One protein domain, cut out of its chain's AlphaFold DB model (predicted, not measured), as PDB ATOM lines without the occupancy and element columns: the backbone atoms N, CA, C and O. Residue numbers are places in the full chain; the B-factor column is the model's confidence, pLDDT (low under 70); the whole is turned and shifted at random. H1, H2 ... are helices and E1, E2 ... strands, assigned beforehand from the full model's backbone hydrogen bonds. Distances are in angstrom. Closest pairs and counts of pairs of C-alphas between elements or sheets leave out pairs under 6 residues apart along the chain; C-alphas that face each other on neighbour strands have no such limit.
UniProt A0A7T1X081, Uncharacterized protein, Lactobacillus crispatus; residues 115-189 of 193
ATOM      1  N   ASN A 115     -11.209 -28.248 -30.440       83.81
ATOM      2  CA  ASN A 115     -11.185 -26.791 -30.355       83.81
ATOM      3  C   ASN A 115     -11.399 -26.291 -28.925       83.81
ATOM      4  O   ASN A 115     -11.247 -25.096 -28.681       83.81
ATOM      5  N   GLN A 116     -11.763 -27.169 -27.990       85.56
ATOM      6  CA  GLN A 116     -11.848 -26.836 -26.576       85.56
ATOM      7  C   GLN A 116     -10.475 -26.777 -25.910       85.56
ATOM      8  O   GLN A 116     -10.342 -26.056 -24.925       85.56
ATOM      9  N   ILE A 117      -9.463 -27.478 -26.440       87.12
ATOM     10  CA  ILE A 117      -8.099 -27.454 -25.900       87.12
ATOM     11  C   ILE A 117      -7.527 -26.039 -26.036       87.12
ATOM     12  O   ILE A 117      -7.730 -25.360 -27.047       87.12
ATOM     13  N   ASP A 118      -6.810 -25.603 -25.001       87.56
ATOM     14  CA  ASP A 118      -6.023 -24.375 -25.013       87.56
ATOM     15  C   ASP A 118      -5.120 -24.324 -26.260       87.56
ATOM     16  O   ASP A 118      -4.345 -25.245 -26.533       87.56
ATOM     17  N   SER A 119      -5.230 -23.247 -27.043       82.94
ATOM     18  CA  SER A 119      -4.541 -23.111 -28.334       82.94
ATOM     19  C   SER A 119      -3.019 -23.105 -28.219       82.94
ATOM     20  O   SER A 119      -2.330 -23.415 -29.187       82.94
ATOM     21  N   GLU A 120      -2.494 -22.765 -27.045       86.56
ATOM     22  CA  GLU A 120      -1.063 -22.742 -26.756       86.56
ATOM     23  C   GLU A 120      -0.604 -24.028 -26.052       86.56
ATOM     24  O   GLU A 120       0.559 -24.145 -25.663       86.56
ATOM     25  N   ASN A 121      -1.508 -25.006 -25.887       84.00
ATOM     26  CA  ASN A 121      -1.282 -26.268 -25.180       84.00
ATOM     27  C   ASN A 121      -0.749 -26.068 -23.745       84.00
ATOM     28  O   ASN A 121      -0.043 -26.921 -23.195       84.00
ATOM     29  N   LYS A 122      -1.075 -24.924 -23.130       90.00
ATOM     30  CA  LYS A 122      -0.675 -24.580 -21.764       90.00
ATOM     31  C   LYS A 122      -1.582 -25.277 -20.762       90.00
ATOM     32  O   LYS A 122      -2.784 -25.359 -20.970       90.00
ATOM     33  N   ILE A 123      -1.019 -25.705 -19.632       94.94
ATOM     34  CA  ILE A 123      -1.784 -26.310 -18.531       94.94
ATOM     35  C   ILE A 123      -1.629 -25.568 -17.204       94.94
ATOM     36  O   ILE A 123      -1.896 -26.141 -16.163       94.94
ATOM     37  N   ASN A 124      -1.199 -24.305 -17.199       95.00
ATOM     38  CA  ASN A 124      -0.787 -23.598 -15.976       95.00
ATOM     39  C   ASN A 124      -1.843 -23.600 -14.853       95.00
ATOM     40  O   ASN A 124      -1.490 -23.769 -13.685       95.00
ATOM     41  N   ARG A 125      -3.136 -23.437 -15.180       96.00
ATOM     42  CA  ARG A 125      -4.216 -23.432 -14.174       96.00
ATOM     43  C   ARG A 125      -4.472 -24.837 -13.647       96.00
ATOM     44  O   ARG A 125      -4.554 -25.030 -12.437       96.00
ATOM     45  N   VAL A 126      -4.537 -25.814 -14.549       96.62
ATOM     46  CA  VAL A 126      -4.703 -27.235 -14.213       96.62
ATOM     47  C   VAL A 126      -3.524 -27.739 -13.391       96.62
ATOM     48  O   VAL A 126      -3.721 -28.358 -12.353       96.62
ATOM     49  N   TRP A 127      -2.307 -27.418 -13.810       97.19
ATOM     50  CA  TRP A 127      -1.070 -27.745 -13.120       97.19
ATOM     51  C   TRP A 127      -1.078 -27.162 -11.710       97.19
ATOM     52  O   TRP A 127      -0.915 -27.905 -10.748       97.19
ATOM     53  N   GLY A 128      -1.371 -25.864 -11.567       97.44
ATOM     54  CA  GLY A 128      -1.455 -25.210 -10.260       97.44
ATOM     55  C   GLY A 128      -2.522 -25.825  -9.354       97.44
ATOM     56  O   GLY A 128      -2.276 -26.025  -8.169       97.44
ATOM     57  N   TYR A 129      -3.686 -26.181  -9.898       97.12
ATOM     58  CA  TYR A 129      -4.733 -26.873  -9.148       97.12
ATOM     59  C   TYR A 129      -4.281 -28.267  -8.683       97.12
ATOM     60  O   TYR A 129      -4.350 -28.584  -7.494       97.12
ATOM     61  N   LEU A 130      -3.777 -29.095  -9.601       97.12
ATOM     62  CA  LEU A 130      -3.373 -30.472  -9.311       97.12
ATOM     63  C   LEU A 130      -2.166 -30.528  -8.364       97.12
ATOM     64  O   LEU A 130      -2.159 -31.338  -7.439       97.12
ATOM     65  N   HIS A 131      -1.181 -29.653  -8.556       97.81
ATOM     66  CA  HIS A 131       0.017 -29.620  -7.728       97.81
ATOM     67  C   HIS A 131      -0.243 -28.938  -6.383       97.81
ATOM     68  O   HIS A 131      -0.137 -29.575  -5.337       97.81
ATOM     69  N   ASN A 132      -0.651 -27.665  -6.397       97.38
ATOM     70  CA  ASN A 132      -0.690 -26.848  -5.182       97.38
ATOM     71  C   ASN A 132      -1.889 -27.175  -4.282       97.38
ATOM     72  O   ASN A 132      -1.780 -27.047  -3.067       97.38
ATOM     73  N   GLN A 133      -3.038 -27.571  -4.849       96.94
ATOM     74  CA  GLN A 133      -4.262 -27.814  -4.065       96.94
ATOM     75  C   GLN A 133      -4.548 -29.299  -3.841       96.94
ATOM     76  O   GLN A 133      -5.137 -29.668  -2.827       96.94
ATOM     77  N   ARG A 134      -4.178 -30.158  -4.797       97.31
ATOM     78  CA  ARG A 134      -4.459 -31.603  -4.735       97.31
ATOM     79  C   ARG A 134      -3.235 -32.451  -4.384       97.31
ATOM     80  O   ARG A 134      -3.400 -33.650  -4.186       97.31
ATOM     81  N   GLY A 135      -2.047 -31.848  -4.277       96.31
ATOM     82  CA  GLY A 135      -0.822 -32.521  -3.834       96.31
ATOM     83  C   GLY A 135      -0.287 -33.564  -4.817       96.31
ATOM     84  O   GLY A 135       0.460 -34.457  -4.421       96.31
ATOM     85  N   ILE A 136      -0.681 -33.494  -6.090       97.31
ATOM     86  CA  ILE A 136      -0.193 -34.418  -7.116       97.31
ATOM     87  C   ILE A 136       1.230 -34.004  -7.497       97.31
ATOM     88  O   ILE A 136       1.531 -32.820  -7.667       97.31
ATOM     89  N   SER A 137       2.125 -34.988  -7.627       97.56
ATOM     90  CA  SER A 137       3.519 -34.712  -7.971       97.56
ATOM     91  C   SER A 137       3.623 -34.016  -9.332       97.56
ATOM     92  O   SER A 137       2.929 -34.387 -10.285       97.56
ATOM     93  N   SER A 138       4.515 -33.029  -9.431       96.94
ATOM     94  CA  SER A 138       4.815 -32.347 -10.695       96.94
ATOM     95  C   SER A 138       5.218 -33.352 -11.775       96.94
ATOM     96  O   SER A 138       4.679 -33.321 -12.874       96.94
ATOM     97  N   GLN A 139       6.048 -34.338 -11.418       97.50
ATOM     98  CA  GLN A 139       6.466 -35.411 -12.318       97.50
ATOM     99  C   GLN A 139       5.276 -36.161 -12.938       97.50
ATOM    100  O   GLN A 139       5.282 -36.422 -14.142       97.50
ATOM    101  N   THR A 140       4.254 -36.500 -12.144       96.19
ATOM    102  CA  THR A 140       3.042 -37.173 -12.637       96.19
ATOM    103  C   THR A 140       2.251 -36.272 -13.578       96.19
ATOM    104  O   THR A 140       1.845 -36.726 -14.647       96.19
ATOM    105  N   ILE A 141       2.038 -35.006 -13.208       96.00
ATOM    106  CA  ILE A 141       1.274 -34.047 -14.022       96.00
ATOM    107  C   ILE A 141       1.969 -33.838 -15.369       96.00
ATOM    108  O   ILE A 141       1.337 -33.963 -16.420       96.00
ATOM    109  N   ASP A 142       3.279 -33.603 -15.337       95.50
ATOM    110  CA  ASP A 142       4.074 -33.362 -16.533       95.50
ATOM    111  C   ASP A 142       4.116 -34.610 -17.422       95.50
ATOM    112  O   ASP A 142       4.050 -34.496 -18.644       95.50
ATOM    113  N   GLN A 143       4.187 -35.813 -16.839       94.75
ATOM    114  CA  GLN A 143       4.124 -37.057 -17.608       94.75
ATOM    115  C   GLN A 143       2.770 -37.222 -18.304       94.75
ATOM    116  O   GLN A 143       2.736 -37.521 -19.494       94.75
ATOM    117  N   LEU A 144       1.657 -36.978 -17.605       92.88
ATOM    118  CA  LEU A 144       0.317 -37.079 -18.191       92.88
ATOM    119  C   LEU A 144       0.090 -36.056 -19.313       92.88
ATOM    120  O   LEU A 144      -0.573 -36.371 -20.305       92.88
ATOM    121  N   HIS A 145       0.645 -34.850 -19.169       92.44
ATOM    122  CA  HIS A 145       0.609 -33.819 -20.209       92.44
ATOM    123  C   HIS A 145       1.479 -34.188 -21.411       92.44
ATOM    124  O   HIS A 145       0.989 -34.163 -22.541       92.44
ATOM    125  N   ARG A 146       2.724 -34.638 -21.184       91.31
ATOM    126  CA  ARG A 146       3.611 -35.155 -22.245       91.31
ATOM    127  C   ARG A 146       2.975 -36.309 -23.010       91.31
ATOM    128  O   ARG A 146       3.040 -36.349 -24.235       91.31
ATOM    129  N   ASP A 147       2.308 -37.207 -22.293       89.81
ATOM    130  CA  ASP A 147       1.601 -38.342 -22.873       89.81
ATOM    131  C   ASP A 147       0.299 -37.934 -23.579       89.81
ATOM    132  O   ASP A 147      -0.390 -38.799 -24.110       89.81
ATOM    133  N   LYS A 148      -0.073 -36.648 -23.609       87.19
ATOM    134  CA  LYS A 148      -1.327 -36.154 -24.205       87.19
ATOM    135  C   LYS A 148      -2.579 -36.805 -23.605       87.19
ATOM    136  O   LYS A 148      -3.611 -36.920 -24.264       87.19
ATOM    137  N   VAL A 149      -2.485 -37.250 -22.351       89.88
ATOM    138  CA  VAL A 149      -3.610 -37.790 -21.573       89.88
ATOM    139  C   VAL A 149      -4.284 -36.675 -20.778       89.88
ATOM    140  O   VAL A 149      -5.492 -36.734 -20.563       89.88
ATOM    141  N   LEU A 150      -3.525 -35.650 -20.387       92.31
ATOM    142  CA  LEU A 150      -3.997 -34.471 -19.670       92.31
ATOM    143  C   LEU A 150      -3.786 -33.214 -20.521       92.31
ATOM    144  O   LEU A 150      -2.705 -33.011 -21.066       92.31
ATOM    145  N   ALA A 151      -4.802 -32.364 -20.593       93.00
ATOM    146  CA  ALA A 151      -4.754 -31.044 -21.208       93.00
ATOM    147  C   ALA A 151      -5.569 -30.045 -20.372       93.00
ATOM    148  O   ALA A 151      -6.209 -30.410 -19.382       93.00
ATOM    149  N   GLN A 152      -5.552 -28.783 -20.783       94.19
ATOM    150  CA  GLN A 152      -6.401 -27.732 -20.240       94.19
ATOM    151  C   GLN A 152      -7.315 -27.214 -21.352       94.19
ATOM    152  O   GLN A 152      -6.878 -27.097 -22.500       94.19
ATOM    153  N   ASP A 153      -8.575 -26.929 -21.025       92.19
ATOM    154  CA  ASP A 153      -9.482 -26.256 -21.954       92.19
ATOM    155  C   ASP A 153      -9.279 -24.726 -21.963       92.19
ATOM    156  O   ASP A 153      -8.588 -24.153 -21.118       92.19
ATOM    157  N   LYS A 154      -9.935 -24.036 -22.895       90.75
ATOM    158  CA  LYS A 154      -9.915 -22.563 -22.996       90.75
ATOM    159  C   LYS A 154     -10.427 -21.826 -21.749       90.75
ATOM    160  O   LYS A 154     -10.172 -20.634 -21.606       90.75
ATOM    161  N   LEU A 155     -11.159 -22.502 -20.865       91.00
ATOM    162  CA  LEU A 155     -11.702 -21.949 -19.621       91.00
ATOM    163  C   LEU A 155     -10.815 -22.273 -18.403       91.00
ATOM    164  O   LEU A 155     -11.079 -21.805 -17.293       91.00
ATOM    165  N   GLY A 156      -9.732 -23.030 -18.593       91.19
ATOM    166  CA  GLY A 156      -8.815 -23.423 -17.532       91.19
ATOM    167  C   GLY A 156      -9.199 -24.702 -16.785       91.19
ATOM    168  O   GLY A 156      -8.644 -24.939 -15.712       91.19
ATOM    169  N   ASN A 157     -10.123 -25.508 -17.309       92.88
ATOM    170  CA  ASN A 157     -10.527 -26.789 -16.730       92.88
ATOM    171  C   ASN A 157      -9.591 -27.921 -17.165       92.88
ATOM    172  O   ASN A 157      -9.027 -27.899 -18.259       92.88
ATOM    173  N   ALA A 158      -9.463 -28.946 -16.319       92.19
ATOM    174  CA  ALA A 158      -8.693 -30.143 -16.639       92.19
ATOM    175  C   ALA A 158      -9.453 -31.032 -17.633       92.19
ATOM    176  O   ALA A 158     -10.565 -31.475 -17.352       92.19
ATOM    177  N   LEU A 159      -8.823 -31.334 -18.769       90.38
ATOM    178  CA  LEU A 159      -9.329 -32.264 -19.774       90.38
ATOM    179  C   LEU A 159      -8.517 -33.559 -19.751       90.38
ATOM    180  O   LEU A 159      -7.312 -33.553 -20.004       90.38
ATOM    181  N   PHE A 160      -9.190 -34.685 -19.518       88.25
ATOM    182  CA  PHE A 160      -8.594 -36.010 -19.665       88.25
ATOM    183  C   PHE A 160      -8.899 -36.554 -21.059       88.25
ATOM    184  O   PHE A 160      -9.983 -37.065 -21.329       88.25
ATOM    185  N   CYS A 161      -7.928 -36.426 -21.957       81.81
ATOM    186  CA  CYS A 161      -8.080 -36.738 -23.375       81.81
ATOM    187  C   CYS A 161      -7.930 -38.243 -23.684       81.81
ATOM    188  O   CYS A 161      -8.218 -38.686 -24.797       81.81
ATOM    189  N   GLY A 162      -7.484 -39.049 -22.712       74.12
ATOM    190  CA  GLY A 162      -7.343 -40.500 -22.857       74.12
ATOM    191  C   GLY A 162      -6.434 -40.899 -24.026       74.12
ATOM    192  O   GLY A 162      -5.347 -40.352 -24.198       74.12
ATOM    193  N   LEU A 163      -6.872 -41.867 -24.840       66.12
ATOM    194  CA  LEU A 163      -6.164 -42.291 -26.058       66.12
ATOM    195  C   LEU A 163      -6.506 -41.441 -27.293       66.12
ATOM    196  O   LEU A 163      -5.899 -41.654 -28.338       66.12
ATOM    197  N   ILE A 164      -7.447 -40.495 -27.197       71.12
ATOM    198  CA  ILE A 164      -8.001 -39.775 -28.356       71.12
ATOM    199  C   ILE A 164      -6.887 -39.025 -29.094       71.12
ATOM    200  O   ILE A 164      -6.671 -39.244 -30.283       71.12
ATOM    201  N   LEU A 165      -6.096 -38.229 -28.369       68.94
ATOM    202  CA  LEU A 165      -4.983 -37.485 -28.965       68.94
ATOM    203  C   LEU A 165      -3.863 -38.408 -29.474       68.94
ATOM    204  O   LEU A 165      -3.275 -38.139 -30.518       68.94
ATOM    205  N   LYS A 166      -3.605 -39.528 -28.785       70.19
ATOM    206  CA  LYS A 166      -2.576 -40.505 -29.185       70.19
ATOM    207  C   LYS A 166      -2.931 -41.241 -30.480       70.19
ATOM    208  O   LYS A 166      -2.052 -41.476 -31.307       70.19
ATOM    209  N   ILE A 167      -4.190 -41.653 -30.637       71.50
ATOM    210  CA  ILE A 167      -4.666 -42.388 -31.817       71.50
ATOM    211  C   ILE A 167      -4.610 -41.482 -33.046       71.50
ATOM    212  O   ILE A 167      -4.105 -41.900 -34.086       71.50
ATOM    213  N   ASP A 168      -5.046 -40.232 -32.913       71.50
ATOM    214  CA  ASP A 168      -5.091 -39.300 -34.037       71.50
ATOM    215  C   ASP A 168      -3.706 -38.935 -34.577       71.50
ATOM    216  O   ASP A 168      -3.527 -38.834 -35.791       71.50
ATOM    217  N   ASP A 169      -2.706 -38.783 -33.706       74.75
ATOM    218  CA  ASP A 169      -1.331 -38.540 -34.148       74.75
ATOM    219  C   ASP A 169      -0.756 -39.743 -34.899       74.75
ATOM    220  O   ASP A 169      -0.148 -39.573 -35.957       74.75
ATOM    221  N   LYS A 170      -1.006 -40.964 -34.405       77.31
ATOM    222  CA  LYS A 170      -0.600 -42.194 -35.101       77.31
ATOM    223  C   LYS A 170      -1.285 -42.335 -36.457       77.31
ATOM    224  O   LYS A 170      -0.637 -42.736 -37.422       77.31
ATOM    225  N   LEU A 171      -2.571 -41.990 -36.550       77.50
ATOM    226  CA  LEU A 171      -3.313 -42.002 -37.813       77.50
ATOM    227  C   LEU A 171      -2.735 -40.992 -38.810       77.50
ATOM    228  O   LEU A 171      -2.501 -41.354 -39.961       77.50
ATOM    229  N   LYS A 172      -2.426 -39.766 -38.371       82.06
ATOM    230  CA  LYS A 172      -1.765 -38.756 -39.215       82.06
ATOM    231  C   LYS A 172      -0.376 -39.198 -39.666       82.06
ATOM    232  O   LYS A 172      -0.027 -39.034 -40.831       82.06
ATOM    233  N   GLU A 173       0.422 -39.769 -38.766       86.62
ATOM    234  CA  GLU A 173       1.752 -40.289 -39.098       86.62
ATOM    235  C   GLU A 173       1.664 -41.402 -40.150       86.62
ATOM    236  O   GLU A 173       2.419 -41.396 -41.124       86.62
ATOM    237  N   TYR A 174       0.711 -42.322 -39.988       87.25
ATOM    238  CA  TYR A 174       0.452 -43.391 -40.948       87.25
ATOM    239  C   TYR A 174       0.013 -42.842 -42.311       87.25
ATOM    240  O   TYR A 174       0.608 -43.198 -43.327       87.25
ATOM    241  N   GLN A 175      -0.957 -41.923 -42.343       83.94
ATOM    242  CA  GLN A 175      -1.415 -41.267 -43.574       83.94
ATOM    243  C   GLN A 175      -0.266 -40.555 -44.298       83.94
ATOM    244  O   GLN A 175      -0.093 -40.725 -45.503       83.94
ATOM    245  N   ASN A 176       0.581 -39.835 -43.558       87.88
ATOM    246  CA  ASN A 176       1.756 -39.166 -44.117       87.88
ATOM    247  C   ASN A 176       2.783 -40.160 -44.681       87.88
ATOM    248  O   ASN A 176       3.380 -39.896 -45.725       87.88
ATOM    249  N   LYS A 177       3.002 -41.301 -44.015       90.56
ATOM    250  CA  LYS A 177       3.885 -42.372 -44.511       90.56
ATOM    251  C   LYS A 177       3.354 -42.977 -45.809       90.56
ATOM    252  O   LYS A 177       4.122 -43.119 -46.758       90.56
ATOM    253  N   VAL A 178       2.055 -43.273 -45.868       88.31
ATOM    254  CA  VAL A 178       1.394 -43.799 -47.073       88.31
ATOM    255  C   VAL A 178       1.490 -42.794 -48.224       88.31
ATOM    256  O   VAL A 178       1.927 -43.165 -49.310       88.31
ATOM    257  N   GLN A 179       1.185 -41.516 -47.980       89.06
ATOM    258  CA  GLN A 179       1.274 -40.466 -49.002       89.06
ATOM    259  C   GLN A 179       2.692 -40.336 -49.575       89.06
ATOM    260  O   GLN A 179       2.864 -40.241 -50.789       89.06
ATOM    261  N   LYS A 180       3.719 -40.371 -48.716       89.94
ATOM    262  CA  LYS A 180       5.123 -40.331 -49.154       89.94
ATOM    263  C   LYS A 180       5.503 -41.539 -50.009       89.94
ATOM    264  O   LYS A 180       6.236 -41.370 -50.977       89.94
ATOM    265  N   LEU A 181       5.017 -42.733 -49.664       89.19
ATOM    266  CA  LEU A 181       5.280 -43.954 -50.432       89.19
ATOM    267  C   LEU A 181       4.618 -43.904 -51.817       89.19
ATOM    268  O   LEU A 181       5.256 -44.252 -52.803       89.19
ATOM    269  N   ILE A 182       3.377 -43.409 -51.894       89.06
ATOM    270  CA  ILE A 182       2.664 -43.211 -53.165       89.06
ATOM    271  C   ILE A 182       3.439 -42.246 -54.069       89.06
ATOM    272  O   ILE A 182       3.704 -42.574 -55.221       89.06
ATOM    273  N   ILE A 183       3.857 -41.088 -53.539       88.75
ATOM    274  CA  ILE A 183       4.630 -40.094 -54.301       88.75
ATOM    275  C   ILE A 183       5.957 -40.689 -54.783       88.75
ATOM    276  O   ILE A 183       6.320 -40.498 -55.938       88.75
ATOM    277  N   LYS A 184       6.671 -41.430 -53.926       87.81
ATOM    278  CA  LYS A 184       7.940 -42.069 -54.297       87.81
ATOM    279  C   LYS A 184       7.766 -43.029 -55.481       87.81
ATOM    280  O   LYS A 184       8.520 -42.932 -56.442       87.81
ATOM    281  N   ASN A 185       6.759 -43.900 -55.433       81.50
ATOM    282  CA  ASN A 185       6.516 -44.875 -56.499       81.50
ATOM    283  C   ASN A 185       6.085 -44.202 -57.816       81.50
ATOM    284  O   ASN A 185       6.473 -44.662 -58.878       81.50
ATOM    285  N   MET A 186       5.350 -43.084 -57.760       77.75
ATOM    286  CA  MET A 186       4.987 -42.308 -58.957       77.75
ATOM    287  C   MET A 186       6.190 -41.629 -59.637       77.75
ATOM    288  O   MET A 186       6.147 -41.397 -60.838       77.75
ATOM    289  N   VAL A 187       7.251 -41.298 -58.888       74.94
ATOM    290  CA  VAL A 187       8.471 -40.661 -59.426       74.94
ATOM    291  C   VAL A 187       9.455 -41.693 -59.995       74.94
ATOM    292  O   VAL A 187      10.203 -41.378 -60.915       74.94
ATOM    293  N   GLU A 188       9.453 -42.926 -59.483       65.44
ATOM    294  CA  GLU A 188      10.315 -44.016 -59.974       65.44
ATOM    295  C   GLU A 188       9.757 -44.718 -61.236       65.44
ATOM    296  O   GLU A 188      10.489 -45.461 -61.887       65.44
ATOM    297  N   GLU A 189       8.498 -44.462 -61.619       60.03
ATOM    298  CA  GLU A 189       7.851 -45.023 -62.821       60.03
ATOM    299  C   GLU A 189       7.957 -44.143 -64.086       60.03
ATOM    300  O   GLU A 189       7.468 -44.551 -65.140       60.03
TER     301      GLU A 189
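What this domain is: This is residues 115 to 189 of the 193 residues of an uncharacterized protein of Lactobacillus crispatus (UniProt A0A7T1X081). A small compact head joins a helical hairpin, H1 and H2, to a strand hairpin, E1 and E2; from it the long helix H3 runs out as an arm, residues 167 to 189 standing free. Printed are 75 residues, mostly helix, in the order H1, H2, E1, E2, H3, with the strands antiparallel. The whole is extended, radius of gyration of the C-alphas 17.7 A, spanning 62 by 23 by 16 A.

How they stand to each other: H1, residues 124 to 133, touches H2, residues 138 to 146, closest at the C-alphas of His 131 and Ser 138, 6.3 A; they run opposite ways at a shallow tilt of 31 degrees. The closest C-alphas of H2 and E1, residues 150 to 152, are those of Leu 144 and Leu 150, 5.3 A apart. E1 and E2, residues 158 to 160, have N 151 and O 159 within hydrogen-bond range, 2.8 A. H3, residues 164 to 188, touches no helix. Every O i to N i+4 pair is within range in H1, H2 and H3.

Where its parts are: H1 begins at C-alpha 124 (-0.787, -23.598, -15.976). H3, 36.8 A long, ends at C-alpha 188 (10.315, -44.016, -59.974).

The domain as a whole: The printed part has no cut. The four links are tight. Residues 163, 165, 188 and 189 have pLDDT under 70.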